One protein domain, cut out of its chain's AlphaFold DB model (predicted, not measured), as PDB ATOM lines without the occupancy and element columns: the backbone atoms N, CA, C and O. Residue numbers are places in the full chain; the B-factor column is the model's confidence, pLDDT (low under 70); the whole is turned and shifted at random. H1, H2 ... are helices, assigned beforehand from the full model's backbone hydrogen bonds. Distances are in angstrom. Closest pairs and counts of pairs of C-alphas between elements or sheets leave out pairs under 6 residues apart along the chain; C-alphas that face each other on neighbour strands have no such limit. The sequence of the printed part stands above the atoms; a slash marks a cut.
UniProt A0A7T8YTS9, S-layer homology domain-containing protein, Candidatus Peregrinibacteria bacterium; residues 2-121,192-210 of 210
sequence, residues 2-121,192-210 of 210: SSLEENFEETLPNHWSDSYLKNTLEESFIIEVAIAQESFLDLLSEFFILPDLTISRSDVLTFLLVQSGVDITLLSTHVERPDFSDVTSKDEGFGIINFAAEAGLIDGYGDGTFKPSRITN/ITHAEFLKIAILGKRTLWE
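What this domain is: This is residues 2 to 121 and 192 to 210 of the 210 residues of the protein "S-layer homology domain-containing protein" of Candidatus Peregrinibacteria bacterium (UniProt A0A7T8YTS9). Seven mostly short helices cross one another in a cluster: H5 lies near the middle, with H3, H4, H6 and H7 around it. H1 and H2 lie toward one end of the longest axis, and at the other end H6 sits among two long stretches with no named element, residues 68 to 93 and 103 to 121. The printed part has 139 residues with seven named helices, H1 to H7 in order along the chain, and no named strand, and its class is all helix. It is compact, with a radius of gyration of the C-alphas of 15.1 A, and the C-alphas span 44 by 31 by 29 A.

Where its parts are: H1 is residues 2 to 8, 10.6 A from first to last C-alpha, and begins at C-alpha 2 (93.835, 152.135, 129.680). H2, residues 18 to 26, is 12.8 A long, and H3, residues 28 to 36, is 12.4 A long. H4, residues 38 to 49, measures 16.1 A. H5, residues 57 to 67, measures 15.5 A and begins at C-alpha 57 (92.512, 126.432, 112.196). H6 is residues 94 to 102, 12.5 A long. H7, residues 194 to 208, has the most residues, 15, measures 20.9 A and ends at C-alpha 208 (100.534, 120.988, 132.023).

How they stand to each other: H4 is the hub and touches three helices, H1, H3 and H7. With residues 45 to 48 alone it only just touches H1, with 3 pairs of C-alphas within 8 A; the closest C-alphas, those of Phe 8 and Phe 48, are 6.5 A apart, and the two run the same way at a steep tilt of 54 degrees. H3 and H4 touch only at the corner by their link, where the closest C-alphas, those of Ala 34 and Leu 41, are 4.5 A apart. H4 and H7 touch only at their ends, and only just, with 3 pairs within 8 A; the closest C-alphas are those of Phe 47 and His 194, 5.4 A apart. H5 is close to H4 but not clearly touching it, about perpendicular at 81 degrees, with the closest C-alphas, those of Leu 43 and Asp 59, 7.3 A apart. H5 touches H3, opposite ways at a steep tilt of 57 degrees, with the closest C-alphas, those of Ile 30 and Val 66, 6.3 A apart. H5 also touches H6, about perpendicular at 74 degrees, with the closest C-alphas, those of Thr 62 and Ile 96, 6.7 A apart. H2 touches H7, the same way at a steep tilt of 58 degrees; their closest C-alphas, those of Tyr 20 and Lys 199, are 5.8 A apart. H1 and H2 are near each other, while H4 and H6, for instance, are apart. Every O i to N i+4 pair is within hydrogen-bond range in H2, H3, H5, H6 and H7; in H4 it is 7 of 8, and in H1 1 of 3, beside 2 of 4 O i to N i+3 pairs.

The domain as a whole: The two C-alphas farthest apart, those of Ser 2 and Asp 111, are 46.7 A apart. Residues 122 to 191 are not printed, and C-alphas 121 and 192 are 5.3 A apart across this cut, which lies in the link from H6 to H7. The links from H2 to H3 and from H3 to H4 are tight, and the link from H5 to H6, 26 residues, is long. The mean pLDDT of the printed part is 86.2; residues 2 to 13, 76 to 77, 79 to 82 and 209 to 210 of the model are under 70.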
ATOM      1  N   SER A   2      95.260 151.733 129.566       51.69
ATOM      2  CA  SER A   2      93.835 152.135 129.680       51.69
ATOM      3  C   SER A   2      92.963 151.962 128.424       51.69
ATOM      4  O   SER A   2      91.771 151.775 128.574       51.69
ATOM      5  N   SER A   3      93.510 151.985 127.202       57.12
ATOM      6  CA  SER A   3      92.690 151.886 125.975       57.12
ATOM      7  C   SER A   3      92.369 150.458 125.524       57.12
ATOM      8  O   SER A   3      91.496 150.271 124.691       57.12
ATOM      9  N   LEU A   4      93.119 149.458 125.998       57.41
ATOM     10  CA  LEU A   4      92.906 148.054 125.631       57.41
ATOM     11  C   LEU A   4      91.924 147.387 126.578       57.41
ATOM     12  O   LEU A   4      91.005 146.733 126.116       57.41
ATOM     13  N   GLU A   5      92.077 147.614 127.883       55.44
ATOM     14  CA  GLU A   5      91.105 147.151 128.876       55.44
ATOM     15  C   GLU A   5      89.708 147.722 128.577       55.44
ATOM     16  O   GLU A   5      88.754 146.954 128.529       55.44
ATOM     17  N   GLU A   6      89.602 149.011 128.219       57.12
ATOM     18  CA  GLU A   6      88.344 149.639 127.767       57.12
ATOM     19  C   GLU A   6      87.732 148.956 126.524       57.12
ATOM     20  O   GLU A   6      86.510 148.862 126.426       57.12
ATOM     21  N   ASN A   7      88.543 148.421 125.599       57.62
ATOM     22  CA  ASN A   7      88.043 147.687 124.426       57.62
ATOM     23  C   ASN A   7      87.483 146.297 124.783       57.62
ATOM     24  O   ASN A   7      86.661 145.763 124.041       57.62
ATOM     25  N   PHE A   8      87.916 145.708 125.903       63.62
ATOM     26  CA  PHE A   8      87.463 144.395 126.370       63.62
ATOM     27  C   PHE A   8      86.416 144.480 127.496       63.62
ATOM     28  O   PHE A   8      85.855 143.455 127.880       63.62
ATOM     29  N   GLU A   9      86.117 145.671 128.025       54.41
ATOM     30  CA  GLU A   9      85.123 145.871 129.093       54.41
ATOM     31  C   GLU A   9      83.684 145.543 128.651       54.41
ATOM     32  O   GLU A   9      82.873 145.119 129.478       54.41
ATOM     33  N   GLU A  10      83.376 145.618 127.351       55.44
ATOM     34  CA  GLU A  10      82.090 145.184 126.776       55.44
ATOM     35  C   GLU A  10      81.992 143.656 126.570       55.44
ATOM     36  O   GLU A  10      81.314 143.168 125.664       55.44
ATOM     37  N   THR A  11      82.636 142.863 127.434       57.66
ATOM     38  CA  THR A  11      82.299 141.437 127.573       57.66
ATOM     39  C   THR A  11      80.797 141.271 127.779       57.66
ATOM     40  O   THR A  11      80.197 142.007 128.562       57.66
ATOM     41  N   LEU A  12      80.177 140.294 127.106       60.41
ATOM     42  CA  LEU A  12      78.778 139.932 127.348       60.41
ATOM     43  C   LEU A  12      78.593 139.618 128.845       60.41
ATOM     44  O   LEU A  12      79.056 138.563 129.301       60.41
ATOM     45  N   PRO A  13      77.924 140.485 129.633       61.66
ATOM     46  CA  PRO A  13      77.842 140.283 131.070       61.66
ATOM     47  C   PRO A  13      77.140 138.953 131.351       61.66
ATOM     48  O   PRO A  13      76.021 138.732 130.879       61.66
ATOM     49  N   ASN A  14      77.767 138.091 132.157       74.94
ATOM     50  CA  ASN A  14      77.294 136.752 132.548       74.94
ATOM     51  C   ASN A  14      77.503 135.612 131.529       74.94
ATOM     52  O   ASN A  14      76.882 134.557 131.680       74.94
ATOM     53  N   HIS A  15      78.376 135.764 130.529       86.19
ATOM     54  CA  HIS A  15      78.804 134.610 129.733       86.19
ATOM     55  C   HIS A  15      79.670 133.650 130.575       86.19
ATOM     56  O   HIS A  15      80.516 134.081 131.356       86.19
ATOM     57  N   TRP A  16      79.495 132.333 130.419       88.75
ATOM     58  CA  TRP A  16      80.198 131.331 131.241       88.75
ATOM     59  C   TRP A  16      81.724 131.353 131.053       88.75
ATOM     60  O   TRP A  16      82.459 130.869 131.914       88.75
ATOM     61  N   SER A  17      82.201 131.903 129.932       86.12
ATOM     62  CA  SER A  17      83.629 132.008 129.623       86.12
ATOM     63  C   SER A  17      84.305 133.266 130.164       86.12
ATOM     64  O   SER A  17      85.515 133.399 129.994       86.12
ATOM     65  N   ASP A  18      83.564 134.160 130.826       84.69
ATOM     66  CA  ASP A  18      84.059 135.452 131.323       84.69
ATOM     67  C   ASP A  18      85.340 135.313 132.162       84.69
ATOM     68  O   ASP A  18      86.312 136.033 131.949       84.69
ATOM     69  N   SER A  19      85.408 134.318 133.052       85.12
ATOM     70  CA  SER A  19      86.611 134.085 133.858       85.12
ATOM     71  C   SER A  19      87.822 133.652 133.028       85.12
ATOM     72  O   SER A  19      88.946 134.003 133.362       85.12
ATOM     73  N   TYR A  20      87.621 132.871 131.961       85.88
ATOM     74  CA  TYR A  20      88.726 132.436 131.099       85.88
ATOM     75  C   TYR A  20      89.235 133.592 130.242       85.88
ATOM     76  O   TYR A  20      90.443 133.763 130.130       85.88
ATOM     77  N   LEU A  21      88.314 134.410 129.728       82.69
ATOM     78  CA  LEU A  21      88.610 135.641 128.997       82.69
ATOM     79  C   LEU A  21      89.426 136.621 129.848       82.69
ATOM     80  O   LEU A  21      90.449 137.128 129.401       82.69
ATOM     81  N   LYS A  22      89.029 136.833 131.107       83.31
ATOM     82  CA  LYS A  22      89.775 137.685 132.045       83.31
ATOM     83  C   LYS A  22      91.173 137.150 132.337       83.31
ATOM     84  O   LYS A  22      92.122 137.918 132.257       83.31
ATOM     85  N   ASN A  23      91.317 135.841 132.573       84.75
ATOM     86  CA  ASN A  23      92.636 135.227 132.772       84.75
ATOM     87  C   ASN A  23      93.562 135.445 131.563       84.75
ATOM     88  O   ASN A  23      94.759 135.637 131.741       84.75
ATOM     89  N   THR A  24      93.029 135.435 130.335       85.19
ATOM     90  CA  THR A  24      93.820 135.733 129.131       85.19
ATOM     91  C   THR A  24      94.422 137.140 129.173       85.19
ATOM     92  O   THR A  24      95.547 137.322 128.717       85.19
ATOM     93  N   LEU A  25      93.720 138.125 129.743       85.06
ATOM     94  CA  LEU A  25      94.210 139.506 129.844       85.06
ATOM     95  C   LEU A  25      95.221 139.722 130.980       85.06
ATOM     96  O   LEU A  25      95.935 140.723 130.974       85.06
ATOM     97  N   GLU A  26      95.317 138.798 131.939       85.31
ATOM     98  CA  GLU A  26      96.334 138.845 133.002       85.31
ATOM     99  C   GLU A  26      97.739 138.477 132.483       85.31
ATOM    100  O   GLU A  26      98.750 138.783 133.120       85.31
ATOM    101  N   GLU A  27      97.825 137.850 131.308       86.00
ATOM    102  CA  GLU A  27      99.072 137.421 130.678       86.00
ATOM    103  C   GLU A  27      99.721 138.582 129.911       86.00
ATOM    104  O   GLU A  27      99.367 138.874 128.765       86.00
ATOM    105  N   SER A  28     100.718 139.233 130.523       86.88
ATOM    106  CA  SER A  28     101.346 140.444 129.965       86.88
ATOM    107  C   SER A  28     101.869 140.257 128.540       86.88
ATOM    108  O   SER A  28     101.717 141.153 127.716       86.88
ATOM    109  N   PHE A  29     102.417 139.081 128.223       89.62
ATOM    110  CA  PHE A  29     102.925 138.785 126.884       89.62
ATOM    111  C   PHE A  29     101.818 138.767 125.818       89.62
ATOM    112  O   PHE A  29     102.017 139.277 124.719       89.62
ATOM    113  N   ILE A  30     100.628 138.246 126.142       90.56
ATOM    114  CA  ILE A  30      99.480 138.262 125.220       90.56
ATOM    115  C   ILE A  30      99.084 139.710 124.915       90.56
ATOM    116  O   ILE A  30      98.869 140.066 123.757       90.56
ATOM    117  N   ILE A  31      99.044 140.560 125.945       89.31
ATOM    118  CA  ILE A  31      98.732 141.985 125.801       89.31
ATOM    119  C   ILE A  31      99.803 142.717 124.985       89.31
ATOM    120  O   ILE A  31      99.466 143.530 124.127       89.31
ATOM    121  N   GLU A  32     101.084 142.427 125.215       90.88
ATOM    122  CA  GLU A  32     102.196 143.007 124.452       90.88
ATOM    123  C   GLU A  32     102.088 142.684 122.958       90.88
ATOM    124  O   GLU A  32     102.179 143.591 122.128       90.88
ATOM    125  N   VAL A  33     101.816 141.423 122.609       91.00
ATOM    126  CA  VAL A  33     101.612 141.012 121.213       91.00
ATOM    127  C   VAL A  33     100.359 141.660 120.621       91.00
ATOM    128  O   VAL A  33     100.412 142.147 119.494       91.00
ATOM    129  N   ALA A  34      99.257 141.746 121.370       91.50
ATOM    130  CA  ALA A  34      98.037 142.417 120.911       91.50
ATOM    131  C   ALA A  34      98.260 143.918 120.650       91.50
ATOM    132  O   ALA A  34      97.735 144.466 119.688       91.50
ATOM    133  N   ILE A  35      99.096 144.595 121.441       89.88
ATOM    134  CA  ILE A  35      99.493 145.988 121.169       89.88
ATOM    135  C   ILE A  35     100.335 146.089 119.891       89.88
ATOM    136  O   ILE A  35     100.226 147.071 119.155       89.88
ATOM    137  N   ALA A  36     101.212 145.114 119.655       90.44
ATOM    138  CA  ALA A  36     102.185 145.151 118.571       90.44
ATOM    139  C   ALA A  36     101.627 144.679 117.216       90.44
ATOM    140  O   ALA A  36     102.170 145.062 116.178       90.44
ATOM    141  N   GLN A  37     100.566 143.867 117.207       90.44
ATOM    142  CA  GLN A  37     100.015 143.256 116.002       90.44
ATOM    143  C   GLN A  37      98.489 143.371 115.934       90.44
ATOM    144  O   GLN A  37      97.762 142.624 116.585       90.44
ATOM    145  N   GLU A  38      98.017 144.256 115.049       89.94
ATOM    146  CA  GLU A  38      96.593 144.554 114.835       89.94
ATOM    147  C   GLU A  38      95.765 143.300 114.519       89.94
ATOM    148  O   GLU A  38      94.758 143.059 115.169       89.94
ATOM    149  N   SER A  39      96.249 142.414 113.641       90.12
ATOM    150  CA  SER A  39      95.523 141.178 113.308       90.12
ATOM    151  C   SER A  39      95.319 140.246 114.510       90.12
ATOM    152  O   SER A  39      94.341 139.508 114.570       90.12
ATOM    153  N   PHE A  40      96.254 140.243 115.468       93.19
ATOM    154  CA  PHE A  40      96.097 139.456 116.691       93.19
ATOM    155  C   PHE A  40      95.184 140.159 117.695       93.19
ATOM    156  O   PHE A  40      94.424 139.490 118.388       93.19
ATOM    157  N   LEU A  41      95.220 141.493 117.754       91.81
ATOM    158  CA  LEU A  41      94.263 142.265 118.537       91.81
ATOM    159  C   LEU A  41      92.828 142.039 118.061       91.81
ATOM    160  O   LEU A  41      91.945 141.864 118.897       91.81
ATOM    161  N   ASP A  42      92.602 142.008 116.750       91.62
ATOM    162  CA  ASP A  42      91.291 141.736 116.160       91.62
ATOM    163  C   ASP A  42      90.807 140.337 116.553       91.62
ATOM    164  O   ASP A  42      89.729 140.200 117.132       91.62
ATOM    165  N   LEU A  43      91.658 139.320 116.364       92.81
ATOM    166  CA  LEU A  43      91.375 137.950 116.794       92.81
ATOM    167  C   LEU A  43      91.045 137.878 118.291       92.81
ATOM    168  O   LEU A  43      90.056 137.262 118.692       92.81
ATOM    169  N   LEU A  44      91.871 138.507 119.129       91.75
ATOM    170  CA  LEU A  44      91.652 138.530 120.567       91.75
ATOM    171  C   LEU A  44      90.320 139.213 120.880       91.75
ATOM    172  O   LEU A  44      89.548 138.658 121.645       91.75
ATOM    173  N   SER A  45      90.004 140.344 120.251       89.56
ATOM    174  CA  SER A  45      88.745 141.086 120.436       89.56
ATOM    175  C   SER A  45      87.513 140.272 120.051       89.56
ATOM    176  O   SER A  45      86.513 140.290 120.776       89.56
ATOM    177  N   GLU A  46      87.581 139.485 118.976       90.81
ATOM    178  CA  GLU A  46      86.499 138.580 118.584       90.81
ATOM    179  C   GLU A  46      86.165 137.551 119.668       90.81
ATOM    180  O   GLU A  46      84.997 137.197 119.839       90.81
ATOM    181  N   PHE A  47      87.147 137.111 120.456       89.94
ATOM    182  CA  PHE A  47      86.892 136.162 121.536       89.94
ATOM    183  C   PHE A  47      86.027 136.770 122.652       89.94
ATOM    184  O   PHE A  47      85.253 136.045 123.282       89.94
ATOM    185  N   PHE A  48      86.125 138.085 122.886       86.31
ATOM    186  CA  PHE A  48      85.346 138.796 123.909       86.31
ATOM    187  C   PHE A  48      83.962 139.205 123.396       86.31
ATOM    188  O   PHE A  48      82.981 139.097 124.135       86.31
ATOM    189  N   ILE A  49      83.875 139.652 122.141       87.69
ATOM    190  CA  ILE A  49      82.636 140.190 121.558       87.69
ATOM    191  C   ILE A  49      81.750 139.069 120.992       87.69
ATOM    192  O   ILE A  49      80.523 139.154 121.051       87.69
ATOM    193  N   LEU A  50      82.354 137.997 120.465       91.00
ATOM    194  CA  LEU A  50      81.676 136.883 119.793       91.00
ATOM    195  C   LEU A  50      82.113 135.515 120.371       91.00
ATOM    196  O   LEU A  50      82.615 134.665 119.630       91.00
ATOM    197  N   PRO A  51      81.906 135.249 121.679       91.44
ATOM    198  CA  PRO A  51      82.410 134.040 122.345       91.44
ATOM    199  C   PRO A  51      81.822 132.724 121.806       91.44
ATOM    200  O   PRO A  51      82.465 131.678 121.894       91.44
ATOM    201  N   ASP A  52      80.619 132.763 121.230       93.94
ATOM    202  CA  ASP A  52      79.937 131.589 120.671       93.94
ATOM    203  C   ASP A  52      80.197 131.387 119.166       93.94
ATOM    204  O   ASP A  52      79.687 130.434 118.570       93.94
ATOM    205  N   LEU A  53      80.995 132.256 118.535       95.69
ATOM    206  CA  LEU A  53      81.404 132.070 117.146       95.69
ATOM    207  C   LEU A  53      82.437 130.941 117.043       95.69
ATOM    208  O   LEU A  53      83.261 130.736 117.934       95.69
ATOM    209  N   THR A  54      82.368 130.177 115.956       97.88
ATOM    210  CA  THR A  54      83.308 129.087 115.681       97.88
ATOM    211  C   THR A  54      84.633 129.605 115.142       97.88
ATOM    212  O   THR A  54      84.633 130.488 114.290       97.88
ATOM    213  N   ILE A  55      85.733 128.970 115.539       97.44
ATOM    214  CA  ILE A  55      87.097 129.412 115.219       97.44
ATOM    215  C   ILE A  55      87.736 128.630 114.058       97.44
ATOM    216  O   ILE A  55      87.491 127.426 113.886       97.44
ATOM    217  N   SER A  56      88.579 129.293 113.265       97.12
ATOM    218  CA  SER A  56      89.357 128.671 112.185       97.12
ATOM    219  C   SER A  56      90.588 127.903 112.700       97.12
ATOM    220  O   SER A  56      90.913 127.927 113.891       97.12
ATOM    221  N   ARG A  57      91.284 127.165 111.825       95.31
ATOM    222  CA  ARG A  57      92.512 126.432 112.196       95.31
ATOM    223  C   ARG A  57      93.702 127.364 112.387       95.31
ATOM    224  O   ARG A  57      94.508 127.120 113.285       95.31
ATOM    225  N   SER A  58      93.825 128.395 111.549       94.88
ATOM    226  CA  SER A  58      94.895 129.393 111.666       94.88
ATOM    227  C   SER A  58      94.784 130.184 112.963       94.88
ATOM    228  O   SER A  58      95.803 130.444 113.598       94.88
ATOM    229  N   ASP A  59      93.569 130.499 113.399       96.69
ATOM    230  CA  ASP A  59      93.341 131.321 114.590       96.69
ATOM    231  C   ASP A  59      93.632 130.551 115.878       96.69
ATOM    232  O   ASP A  59      94.300 131.066 116.775       96.69
ATOM    233  N   VAL A  60      93.229 129.272 115.935       97.25
ATOM    234  CA  VAL A  60      93.632 128.355 117.015       97.25
ATOM    235  C   VAL A  60      95.155 128.307 117.129       97.25
ATOM    236  O   VAL A  60      95.701 128.457 118.221       97.25
ATOM    237  N   LEU A  61      95.851 128.108 116.007       96.12
ATOM    238  CA  LEU A  61      97.310 128.017 115.986       96.12
ATOM    239  C   LEU A  61      97.977 129.335 116.403       96.12
ATOM    240  O   LEU A  61      98.911 129.321 117.203       96.12
ATOM    241  N   THR A  62      97.480 130.459 115.884       95.81
ATOM    242  CA  THR A  62      97.974 131.806 116.196       95.81
ATOM    243  C   THR A  62      97.887 132.069 117.691       95.81
ATOM    244  O   THR A  62      98.890 132.411 118.314       95.81
ATOM    245  N   PHE A  63      96.718 131.831 118.291       96.19
ATOM    246  CA  PHE A  63      96.530 132.032 119.721       96.19
ATOM    247  C   PHE A  63      97.452 131.135 120.557       96.19
ATOM    248  O   PHE A  63      98.065 131.613 121.506       96.19
ATOM    249  N   LEU A  64      97.604 129.853 120.200       95.69
ATOM    250  CA  LEU A  64      98.463 128.930 120.953       95.69
ATOM    251  C   LEU A  64      99.946 129.302 120.888       95.69
ATOM    252  O   LEU A  64     100.636 129.198 121.903       95.69
ATOM    253  N   LEU A  65     100.432 129.784 119.741       95.00
ATOM    254  CA  LEU A  65     101.801 130.286 119.621       95.00
ATOM    255  C   LEU A  65     102.031 131.489 120.530       95.00
ATOM    256  O   LEU A  65     102.963 131.461 121.336       95.00
ATOM    257  N   VAL A  66     101.148 132.488 120.482       94.94
ATOM    258  CA  VAL A  66     101.244 133.650 121.376       94.94
ATOM    259  C   VAL A  66     101.175 133.213 122.839       94.94
ATOM    260  O   VAL A  66     102.022 133.595 123.642       94.94
ATOM    261  N   GLN A  67     100.231 132.337 123.184       93.50
ATOM    262  CA  GLN A  67     100.077 131.825 124.544       93.50
ATOM    263  C   GLN A  67     101.318 131.046 125.027       93.50
ATOM    264  O   GLN A  67     101.622 131.058 126.221       93.50
ATOM    265  N   SER A  68     102.045 130.383 124.119       91.69
ATOM    266  CA  SER A  68     103.312 129.692 124.406       91.69
ATOM    267  C   SER A  68     104.530 130.617 124.544       91.69
ATOM    268  O   SER A  68     105.623 130.136 124.835       91.69
ATOM    269  N   GLY A  69     104.361 131.933 124.373       91.38
ATOM    270  CA  GLY A  69     105.452 132.907 124.462       91.38
ATOM    271  C   GLY A  69     106.191 133.143 123.142       91.38
ATOM    272  O   GLY A  69     107.268 133.737 123.145       91.38
ATOM    273  N   VAL A  70     105.652 132.672 122.013       92.06
ATOM    274  CA  VAL A  70     106.242 132.932 120.694       92.06
ATOM    275  C   VAL A  70     105.825 134.318 120.217       92.06
ATOM    276  O   VAL A  70     104.639 134.608 120.066       92.06
ATOM    277  N   ASP A  71     106.817 135.164 119.943       89.94
ATOM    278  CA  ASP A  71     106.605 136.481 119.348       89.94
ATOM    279  C   ASP A  71     106.278 136.343 117.855       89.94
ATOM    280  O   ASP A  71     107.153 136.223 116.992       89.94
ATOM    281  N   ILE A  72     104.980 136.342 117.554       90.50
ATOM    282  CA  ILE A  72     104.459 136.183 116.195       90.50
ATOM    283  C   ILE A  72     104.746 137.390 115.288       90.50
ATOM    284  O   ILE A  72     104.675 137.249 114.064       90.50
ATOM    285  N   THR A  73     105.142 138.546 115.839       85.25
ATOM    286  CA  THR A  73     105.473 139.732 115.029       85.25
ATOM    287  C   THR A  73     106.674 139.465 114.120       85.25
ATOM    288  O   THR A  73     106.731 139.937 112.980       85.25
ATOM    289  N   LEU A  74     107.586 138.604 114.581       82.06
ATOM    290  CA  LEU A  74     108.775 138.166 113.854       82.06
ATOM    291  C   LEU A  74     108.450 137.118 112.778       82.06
ATOM    292  O   LEU A  74     109.168 137.006 111.780       82.06
ATOM    293  N   LEU A  75     107.345 136.385 112.937       84.88
ATOM    294  CA  LEU A  75     106.962 135.291 112.042       84.88
ATOM    295  C   LEU A  75     106.301 135.776 110.753       84.88
ATOM    296  O   LEU A  75     106.270 135.040 109.777       84.88
ATOM    297  N   SER A  76     105.827 137.023 110.701       69.19
ATOM    298  CA  SER A  76     105.253 137.622 109.485       69.19
ATOM    299  C   SER A  76     106.196 137.574 108.267       69.19
ATOM    300  O   SER A  76     105.742 137.568 107.124       69.19
ATOM    301  N   THR A  77     107.509 137.486 108.510       68.44
ATOM    302  CA  THR A  77     108.559 137.389 107.480       68.44
ATOM    303  C   THR A  77     109.038 135.966 107.191       68.44
ATOM    304  O   THR A  77     109.941 135.777 106.374       68.44
ATOM    305  N   HIS A  78     108.447 134.959 107.836       71.56
ATOM    306  CA  HIS A  78     108.871 133.570 107.712       71.56
ATOM    307  C   HIS A  78     108.399 132.974 106.378       71.56
ATOM    308  O   HIS A  78     107.249 132.559 106.216       71.56
ATOM    309  N   VAL A  79     109.287 133.008 105.383       69.00
ATOM    310  CA  VAL A  79     108.990 132.637 103.986       69.00
ATOM    311  C   VAL A  79     109.490 131.253 103.578       69.00
ATOM    312  O   VAL A  79     109.229 130.838 102.446       69.00
ATOM    313  N   GLU A  80     110.200 130.546 104.460       69.19
ATOM    314  CA  GLU A  80     110.485 129.132 104.230       69.19
ATOM    315  C   GLU A  80     109.156 128.367 104.234       69.19
ATOM    316  O   GLU A  80     108.251 128.648 105.015       69.19
ATOM    317  N   ARG A  81     108.959 127.541 103.202       63.06
ATOM    318  CA  ARG A  81     107.644 127.027 102.820       63.06
ATOM    319  C   ARG A  81     107.577 125.534 103.143       63.06
ATOM    320  O   ARG A  81     108.273 124.767 102.479       63.06
ATOM    321  N   PRO A  82     106.706 125.100 104.063       64.12
ATOM    322  CA  PRO A  82     106.251 123.721 104.109       64.12
ATOM    323  C   PRO A  82     105.421 123.418 102.858       64.12
ATOM    324  O   PRO A  82     104.777 124.306 102.295       64.12
ATOM    325  N   ASP A  83     105.366 122.151 102.457       72.38
ATOM    326  CA  ASP A  83     104.671 121.681 101.250       72.38
ATOM    327  C   ASP A  83     103.124 121.720 101.344       72.38
ATOM    328  O   ASP A  83     102.436 120.862 100.792       72.38
ATOM    329  N   PHE A  84     102.532 122.714 102.017       90.62
ATOM    330  CA  PHE A  84     101.087 122.932 101.969       90.62
ATOM    331  C   PHE A  84     100.698 123.644 100.671       90.62
ATOM    332  O   PHE A  84     101.040 124.804 100.410       90.62
ATOM    333  N   SER A  85      99.960 122.924  99.833       91.50
ATOM    334  CA  SER A  85      99.526 123.393  98.515       91.50
ATOM    335  C   SER A  85      98.493 124.524  98.578       91.50
ATOM    336  O   SER A  85      98.400 125.304  97.629       91.50
ATOM    337  N   ASP A  86      97.768 124.645  99.691       92.69
ATOM    338  CA  ASP A  86      96.711 125.629  99.941       92.69
ATOM    339  C   ASP A  86      97.135 126.786 100.860       92.69
ATOM    340  O   ASP A  86      96.284 127.555 101.293       92.69
ATOM    341  N   VAL A  87      98.433 126.912 101.151       91.06
ATOM    342  CA  VAL A  87      99.001 128.011 101.944       91.06
ATOM    343  C   VAL A  87      99.903 128.863 101.050       91.06
ATOM    344  O   VAL A  87     100.834 128.374 100.398       91.06
ATOM    345  N   THR A  88      99.599 130.154 100.993       88.38
ATOM    346  CA  THR A  88     100.211 131.161 100.126       88.38
ATOM    347  C   THR A  88     100.586 132.404 100.925       88.38
ATOM    348  O   THR A  88     100.010 132.683 101.969       88.38
ATOM    349  N   SER A  89     101.499 133.223 100.400       86.44
ATOM    350  CA  SER A  89     101.922 134.473 101.055       86.44
ATOM    351  C   SER A  89     100.824 135.537 101.196       86.44
ATOM    352  O   SER A  89     101.090 136.619 101.714       86.44
ATOM    353  N   LYS A  90      99.613 135.269 100.692       86.50
ATOM    354  CA  LYS A  90      98.436 136.128 100.854       86.50
ATOM    355  C   LYS A  90      97.538 135.692 102.007       86.50
ATOM    356  O   LYS A  90      96.660 136.463 102.372       86.50
ATOM    357  N   ASP A  91      97.718 134.477 102.516       86.88
ATOM    358  CA  ASP A  91      96.907 133.964 103.610       86.88
ATOM    359  C   ASP A  91      97.324 134.632 104.921       86.88
ATOM    360  O   ASP A  91      98.514 134.755 105.238       86.88
ATOM    361  N   GLU A  92      96.330 135.048 105.699       83.50
ATOM    362  CA  GLU A  92      96.556 135.460 107.077       83.50
ATOM    363  C   GLU A  92      97.161 134.288 107.858       83.50
ATOM    364  O   GLU A  92      96.759 133.131 107.719       83.50
ATOM    365  N   GLY A  93      98.210 134.577 108.626       86.94
ATOM    366  CA  GLY A  93      98.969 133.543 109.320       86.94
ATOM    367  C   GLY A  93      99.898 132.707 108.430       86.94
ATOM    368  O   GLY A  93     100.416 131.712 108.925       86.94
ATOM    369  N   PHE A  94     100.183 133.090 107.175       89.25
ATOM    370  CA  PHE A  94     101.154 132.387 106.310       89.25
ATOM    371  C   PHE A  94     102.460 132.036 107.039       89.25
ATOM    372  O   PHE A  94     102.823 130.867 107.147       89.25
ATOM    373  N   GLY A  95     103.140 133.041 107.595       90.19
ATOM    374  CA  GLY A  95     104.409 132.827 108.290       90.19
ATOM    375  C   GLY A  95     104.268 132.057 109.609       90.19
ATOM    376  O   GLY A  95     105.153 131.289 109.974       90.19
ATOM    377  N   ILE A  96     103.117 132.184 110.277       92.56
ATOM    378  CA  ILE A  96     102.766 131.418 111.482       92.56
ATOM    379  C   ILE A  96     102.641 129.923 111.161       92.56
ATOM    380  O   ILE A  96     103.212 129.083 111.856       92.56
ATOM    381  N   ILE A  97     101.913 129.591 110.094       93.38
ATOM    382  CA  ILE A  97     101.712 128.215 109.636       93.38
ATOM    383  C   ILE A  97     103.052 127.614 109.212       93.38
ATOM    384  O   ILE A  97     103.356 126.481 109.584       93.38
ATOM    385  N   ASN A  98     103.873 128.378 108.492       91.19
ATOM    386  CA  ASN A  98     105.192 127.924 108.068       91.19
ATOM    387  C   ASN A  98     106.095 127.597 109.257       91.19
ATOM    388  O   ASN A  98     106.591 126.477 109.363       91.19
ATOM    389  N   PHE A  99     106.222 128.539 110.192       91.94
ATOM    390  CA  PHE A  99     106.991 128.344 111.414       91.94
ATOM    391  C   PHE A  99     106.514 127.114 112.195       91.94
ATOM    392  O   PHE A  99     107.319 126.276 112.594       91.94
ATOM    393  N   ALA A 100     105.201 126.974 112.397       92.75
ATOM    394  CA  ALA A 100     104.650 125.863 113.162       92.75
ATOM    395  C   ALA A 100     104.928 124.503 112.506       92.75
ATOM    396  O   ALA A 100     105.173 123.521 113.206       92.75
ATOM    397  N   ALA A 101     104.892 124.430 111.176       92.12
ATOM    398  CA  ALA A 101     105.195 123.203 110.451       92.12
ATOM    399  C   ALA A 101     106.687 122.854 110.519       92.12
ATOM    400  O   ALA A 101     107.035 121.708 110.788       92.12
ATOM    401  N   GLU A 102     107.572 123.838 110.353       89.50
ATOM    402  CA  GLU A 102     109.021 123.644 110.490       89.50
ATOM    403  C   GLU A 102     109.430 123.235 111.906       89.50
ATOM    404  O   GLU A 102     110.306 122.390 112.087       89.50
ATOM    405  N   ALA A 103     108.756 123.785 112.916       90.38
ATOM    406  CA  ALA A 103     108.931 123.404 114.311       90.38
ATOM    407  C   ALA A 103     108.337 122.018 114.644       90.38
ATOM    408  O   ALA A 103     108.467 121.557 115.778       90.38
ATOM    409  N   GLY A 104     107.674 121.348 113.692       89.62
ATOM    410  CA  GLY A 104     107.031 120.048 113.899       89.62
ATOM    411  C   GLY A 104     105.783 120.101 114.787       89.62
ATOM    412  O   GLY A 104     105.370 119.078 115.335       89.62
ATOM    413  N   LEU A 105     105.180 121.283 114.956       90.31
ATOM    414  CA  LEU A 105     103.965 121.488 115.753       90.31
ATOM    415  C   LEU A 105     102.696 121.120 114.968       90.31
ATOM    416  O   LEU A 105     101.666 120.790 115.563       90.31
ATOM    417  N   ILE A 106     102.755 121.171 113.635       91.94
ATOM    418  CA  ILE A 106     101.647 120.810 112.747       91.94
ATOM    419  C   ILE A 106     102.122 119.962 111.561       91.94
ATOM    420  O   ILE A 106     103.175 120.215 110.989       91.94
ATOM    421  N   ASP A 107     101.287 119.003 111.153       88.25
ATOM    422  CA  ASP A 107     101.563 118.111 110.011       88.25
ATOM    423  C   ASP A 107     100.682 118.411 108.779       88.25
ATOM    424  O   ASP A 107     100.955 117.945 107.677       88.25
ATOM    425  N   GLY A 108      99.581 119.153 108.960       88.88
ATOM    426  CA  GLY A 108      98.524 119.296 107.952       88.88
ATOM    427  C   GLY A 108      97.732 118.001 107.714       88.88
ATOM    428  O   GLY A 108      97.544 117.189 108.621       88.88
ATOM    429  N   TYR A 109      97.204 117.844 106.503       89.69
ATOM    430  CA  TYR A 109      96.445 116.679 106.050       89.69
ATOM    431  C   TYR A 109      97.264 115.837 105.067       89.69
ATOM    432  O   TYR A 109      98.145 116.339 104.373       89.69
ATOM    433  N   GLY A 110      96.911 114.554 104.934       89.62
ATOM    434  CA  GLY A 110      97.584 113.627 104.013       89.62
ATOM    435  C   GLY A 110      97.456 113.978 102.522       89.62
ATOM    436  O   GLY A 110      98.131 113.367 101.700       89.62
ATOM    437  N   ASP A 111      96.611 114.949 102.168       92.12
ATOM    438  CA  ASP A 111      96.481 115.509 100.817       92.12
ATOM    439  C   ASP A 111      97.461 116.672 100.548       92.12
ATOM    440  O   ASP A 111      97.406 117.280  99.480       92.12
ATOM    441  N   GLY A 112      98.364 116.983 101.488       90.81
ATOM    442  CA  GLY A 112      99.331 118.075 101.355       90.81
ATOM    443  C   GLY A 112      98.699 119.456 101.529       90.81
ATOM    444  O   GLY A 112      99.116 120.415 100.882       90.81
ATOM    445  N   THR A 113      97.655 119.569 102.353       94.06
ATOM    446  CA  THR A 113      96.989 120.843 102.670       94.06
ATOM    447  C   THR A 113      96.988 121.118 104.172       94.06
ATOM    448  O   THR A 113      97.134 120.200 104.981       94.06
ATOM    449  N   PHE A 114      96.781 122.374 104.568       93.69
ATOM    450  CA  PHE A 114      96.585 122.780 105.965       93.69
ATOM    451  C   PHE A 114      95.145 123.225 106.272       93.69
ATOM    452  O   PHE A 114      94.651 123.001 107.383       93.69
ATOM    453  N   LYS A 115      94.451 123.794 105.282       94.81
ATOM    454  CA  LYS A 115      93.083 124.334 105.334       94.81
ATOM    455  C   LYS A 115      92.937 125.459 106.370       94.81
ATOM    456  O   LYS A 115      92.127 125.304 107.286       94.81
ATOM    457  N   PRO A 116      93.689 126.572 106.248       93.81
ATOM    458  CA  PRO A 116      93.803 127.598 107.294       93.81
ATOM    459  C   PRO A 116      92.450 128.153 107.751       93.81
ATOM    460  O   PRO A 116      92.125 128.088 108.934       93.81
ATOM    461  N   SER A 117      91.604 128.570 106.807       95.06
ATOM    462  CA  SER A 117      90.291 129.163 107.097       95.06
ATOM    463  C   SER A 117      89.192 128.142 107.414       95.06
ATOM    464  O   SER A 117      88.035 128.514 107.605       95.06
ATOM    465  N   ARG A 118      89.489 126.835 107.422       95.88
ATOM    466  CA  ARG A 118      88.470 125.823 107.725       95.88
ATOM    467  C   ARG A 118      88.158 125.875 109.216       95.88
ATOM    468  O   ARG A 118      89.073 125.808 110.032       95.88
ATOM    469  N   ILE A 119      86.872 125.903 109.556       97.75
ATOM    470  CA  ILE A 119      86.417 125.810 110.944       97.75
ATOM    471  C   ILE A 119      86.978 124.548 111.612       97.75
ATOM    472  O   ILE A 119      87.005 123.458 111.023       97.75
ATOM    473  N   THR A 120      87.453 124.717 112.840       97.75
ATOM    474  CA  THR A 120      88.090 123.670 113.637       97.75
ATOM    475  C   THR A 120      87.047 122.914 114.450       97.75
ATOM    476  O   THR A 120      86.157 123.517 115.056       97.75
ATOM    477  N   ASN A 121      87.138 121.583 114.474       97.94
ATOM    478  CA  ASN A 121      86.338 120.781 115.394       97.94
ATOM    479  C   ASN A 121      87.038 120.608 116.752       97.94
ATOM    480  O   ASN A 121      88.227 120.887 116.918       97.94
ATOM    481  N   ILE A 192      84.244 123.916 117.362       98.19
ATOM    482  CA  ILE A 192      84.557 124.544 118.647       98.19
ATOM    483  C   ILE A 192      84.331 126.057 118.570       98.19
ATOM    484  O   ILE A 192      84.658 126.677 117.554       98.19
ATOM    485  N   THR A 193      83.761 126.643 119.623       97.44
ATOM    486  CA  THR A 193      83.592 128.103 119.724       97.44
ATOM    487  C   THR A 193      84.832 128.788 120.301       97.44
ATOM    488  O   THR A 193      85.675 128.127 120.912       97.44
ATOM    489  N   HIS A 194      84.939 130.112 120.157       96.12
ATOM    490  CA  HIS A 194      85.987 130.920 120.795       96.12
ATOM    491  C   HIS A 194      86.068 130.661 122.303       96.12
ATOM    492  O   HIS A 194      87.140 130.367 122.832       96.12
ATOM    493  N   ALA A 195      84.928 130.689 122.992       93.88
ATOM    494  CA  ALA A 195      84.841 130.454 124.428       93.88
ATOM    495  C   ALA A 195      85.296 129.045 124.834       93.88
ATOM    496  O   ALA A 195      86.024 128.877 125.818       93.88
ATOM    497  N   GLU A 196      84.869 128.021 124.094       96.25
ATOM    498  CA  GLU A 196      85.269 126.635 124.345       96.25
ATOM    499  C   GLU A 196      86.764 126.430 124.117       96.25
ATOM    500  O   GLU A 196      87.436 125.830 124.959       96.25
ATOM    501  N   PHE A 197      87.284 126.958 123.011       97.38
ATOM    502  CA  PHE A 197      88.703 126.907 122.696       97.38
ATOM    503  C   PHE A 197      89.535 127.598 123.777       97.38
ATOM    504  O   PHE A 197      90.455 126.979 124.307       97.38
ATOM    505  N   LEU A 198      89.175 128.824 124.165       94.06
ATOM    506  CA  LEU A 198      89.861 129.572 125.218       94.06
ATOM    507  C   LEU A 198      89.939 128.809 126.527       94.06
ATOM    508  O   LEU A 198      91.007 128.709 127.127       94.06
ATOM    509  N   LYS A 199      88.811 128.250 126.974       93.81
ATOM    510  CA  LYS A 199      88.779 127.445 128.192       93.81
ATOM    511  C   LYS A 199      89.793 126.305 128.109       93.81
ATOM    512  O   LYS A 199      90.560 126.115 129.049       93.81
ATOM    513  N   ILE A 200      89.807 125.563 127.000       95.69
ATOM    514  CA  ILE A 200      90.727 124.435 126.807       95.69
ATOM    515  C   ILE A 200      92.180 124.918 126.729       95.69
ATOM    516  O   ILE A 200      93.040 124.309 127.357       95.69
ATOM    517  N   ALA A 201      92.468 126.005 126.011       94.94
ATOM    518  CA  ALA A 201      93.815 126.552 125.869       94.94
ATOM    519  C   ALA A 201      94.383 127.031 127.214       94.94
ATOM    520  O   ALA A 201      95.508 126.673 127.566       94.94
ATOM    521  N   ILE A 202      93.596 127.781 127.990       92.44
ATOM    522  CA  ILE A 202      94.008 128.322 129.291       92.44
ATOM    523  C   ILE A 202      94.176 127.205 130.323       92.44
ATOM    524  O   ILE A 202      95.172 127.182 131.044       92.44
ATOM    525  N   LEU A 203      93.236 126.254 130.390       92.19
ATOM    526  CA  LEU A 203      93.377 125.093 131.274       92.19
ATOM    527  C   LEU A 203      94.558 124.214 130.852       92.19
ATOM    528  O   LEU A 203      95.323 123.787 131.706       92.19
ATOM    529  N   GLY A 204      94.751 123.997 129.550       92.06
ATOM    530  CA  GLY A 204      95.880 123.243 129.013       92.06
ATOM    531  C   GLY A 204      97.223 123.816 129.457       92.06
ATOM    532  O   GLY A 204      98.033 123.079 130.013       92.06
ATOM    533  N   LYS A 205      97.430 125.131 129.305       90.44
ATOM    534  CA  LYS A 205      98.646 125.800 129.793       90.44
ATOM    535  C   LYS A 205      98.811 125.627 131.305       90.44
ATOM    536  O   LYS A 205      99.842 125.139 131.751       90.44
ATOM    537  N   ARG A 206      97.793 125.984 132.092       86.75
ATOM    538  CA  ARG A 206      97.872 125.985 133.565       86.75
ATOM    539  C   ARG A 206      98.097 124.604 134.171       86.75
ATOM    540  O   ARG A 206      98.734 124.492 135.205       86.75
ATOM    541  N   THR A 207      97.524 123.565 133.577       84.12
ATOM    542  CA  THR A 207      97.586 122.213 134.138       84.12
ATOM    543  C   THR A 207      98.861 121.469 133.754       84.12
ATOM    544  O   THR A 207      99.258 120.557 134.472       84.12
ATOM    545  N   LEU A 208      99.471 121.803 132.615       76.44
ATOM    546  CA  LEU A 208     100.534 120.988 132.023       76.44
ATOM    547  C   LEU A 208     101.904 121.687 131.973       76.44
ATOM    548  O   LEU A 208     102.909 121.014 131.758       76.44
ATOM    549  N   TRP A 209     101.954 123.012 132.150       65.56
ATOM    550  CA  TRP A 209     103.186 123.811 132.066       65.56
ATOM    551  C   TRP A 209     103.690 124.344 133.422       65.56
ATOM    552  O   TRP A 209     104.867 124.688 133.530       65.56
ATOM    553  N   GLU A 210     102.831 124.414 134.445       49.19
ATOM    554  CA  GLU A 210     103.197 124.763 135.835       49.19
ATOM    555  C   GLU A 210     103.397 123.510 136.699       49.19
ATOM    556  O   GLU A 210     104.366 123.498 137.496       49.19
TER     557      GLU A 210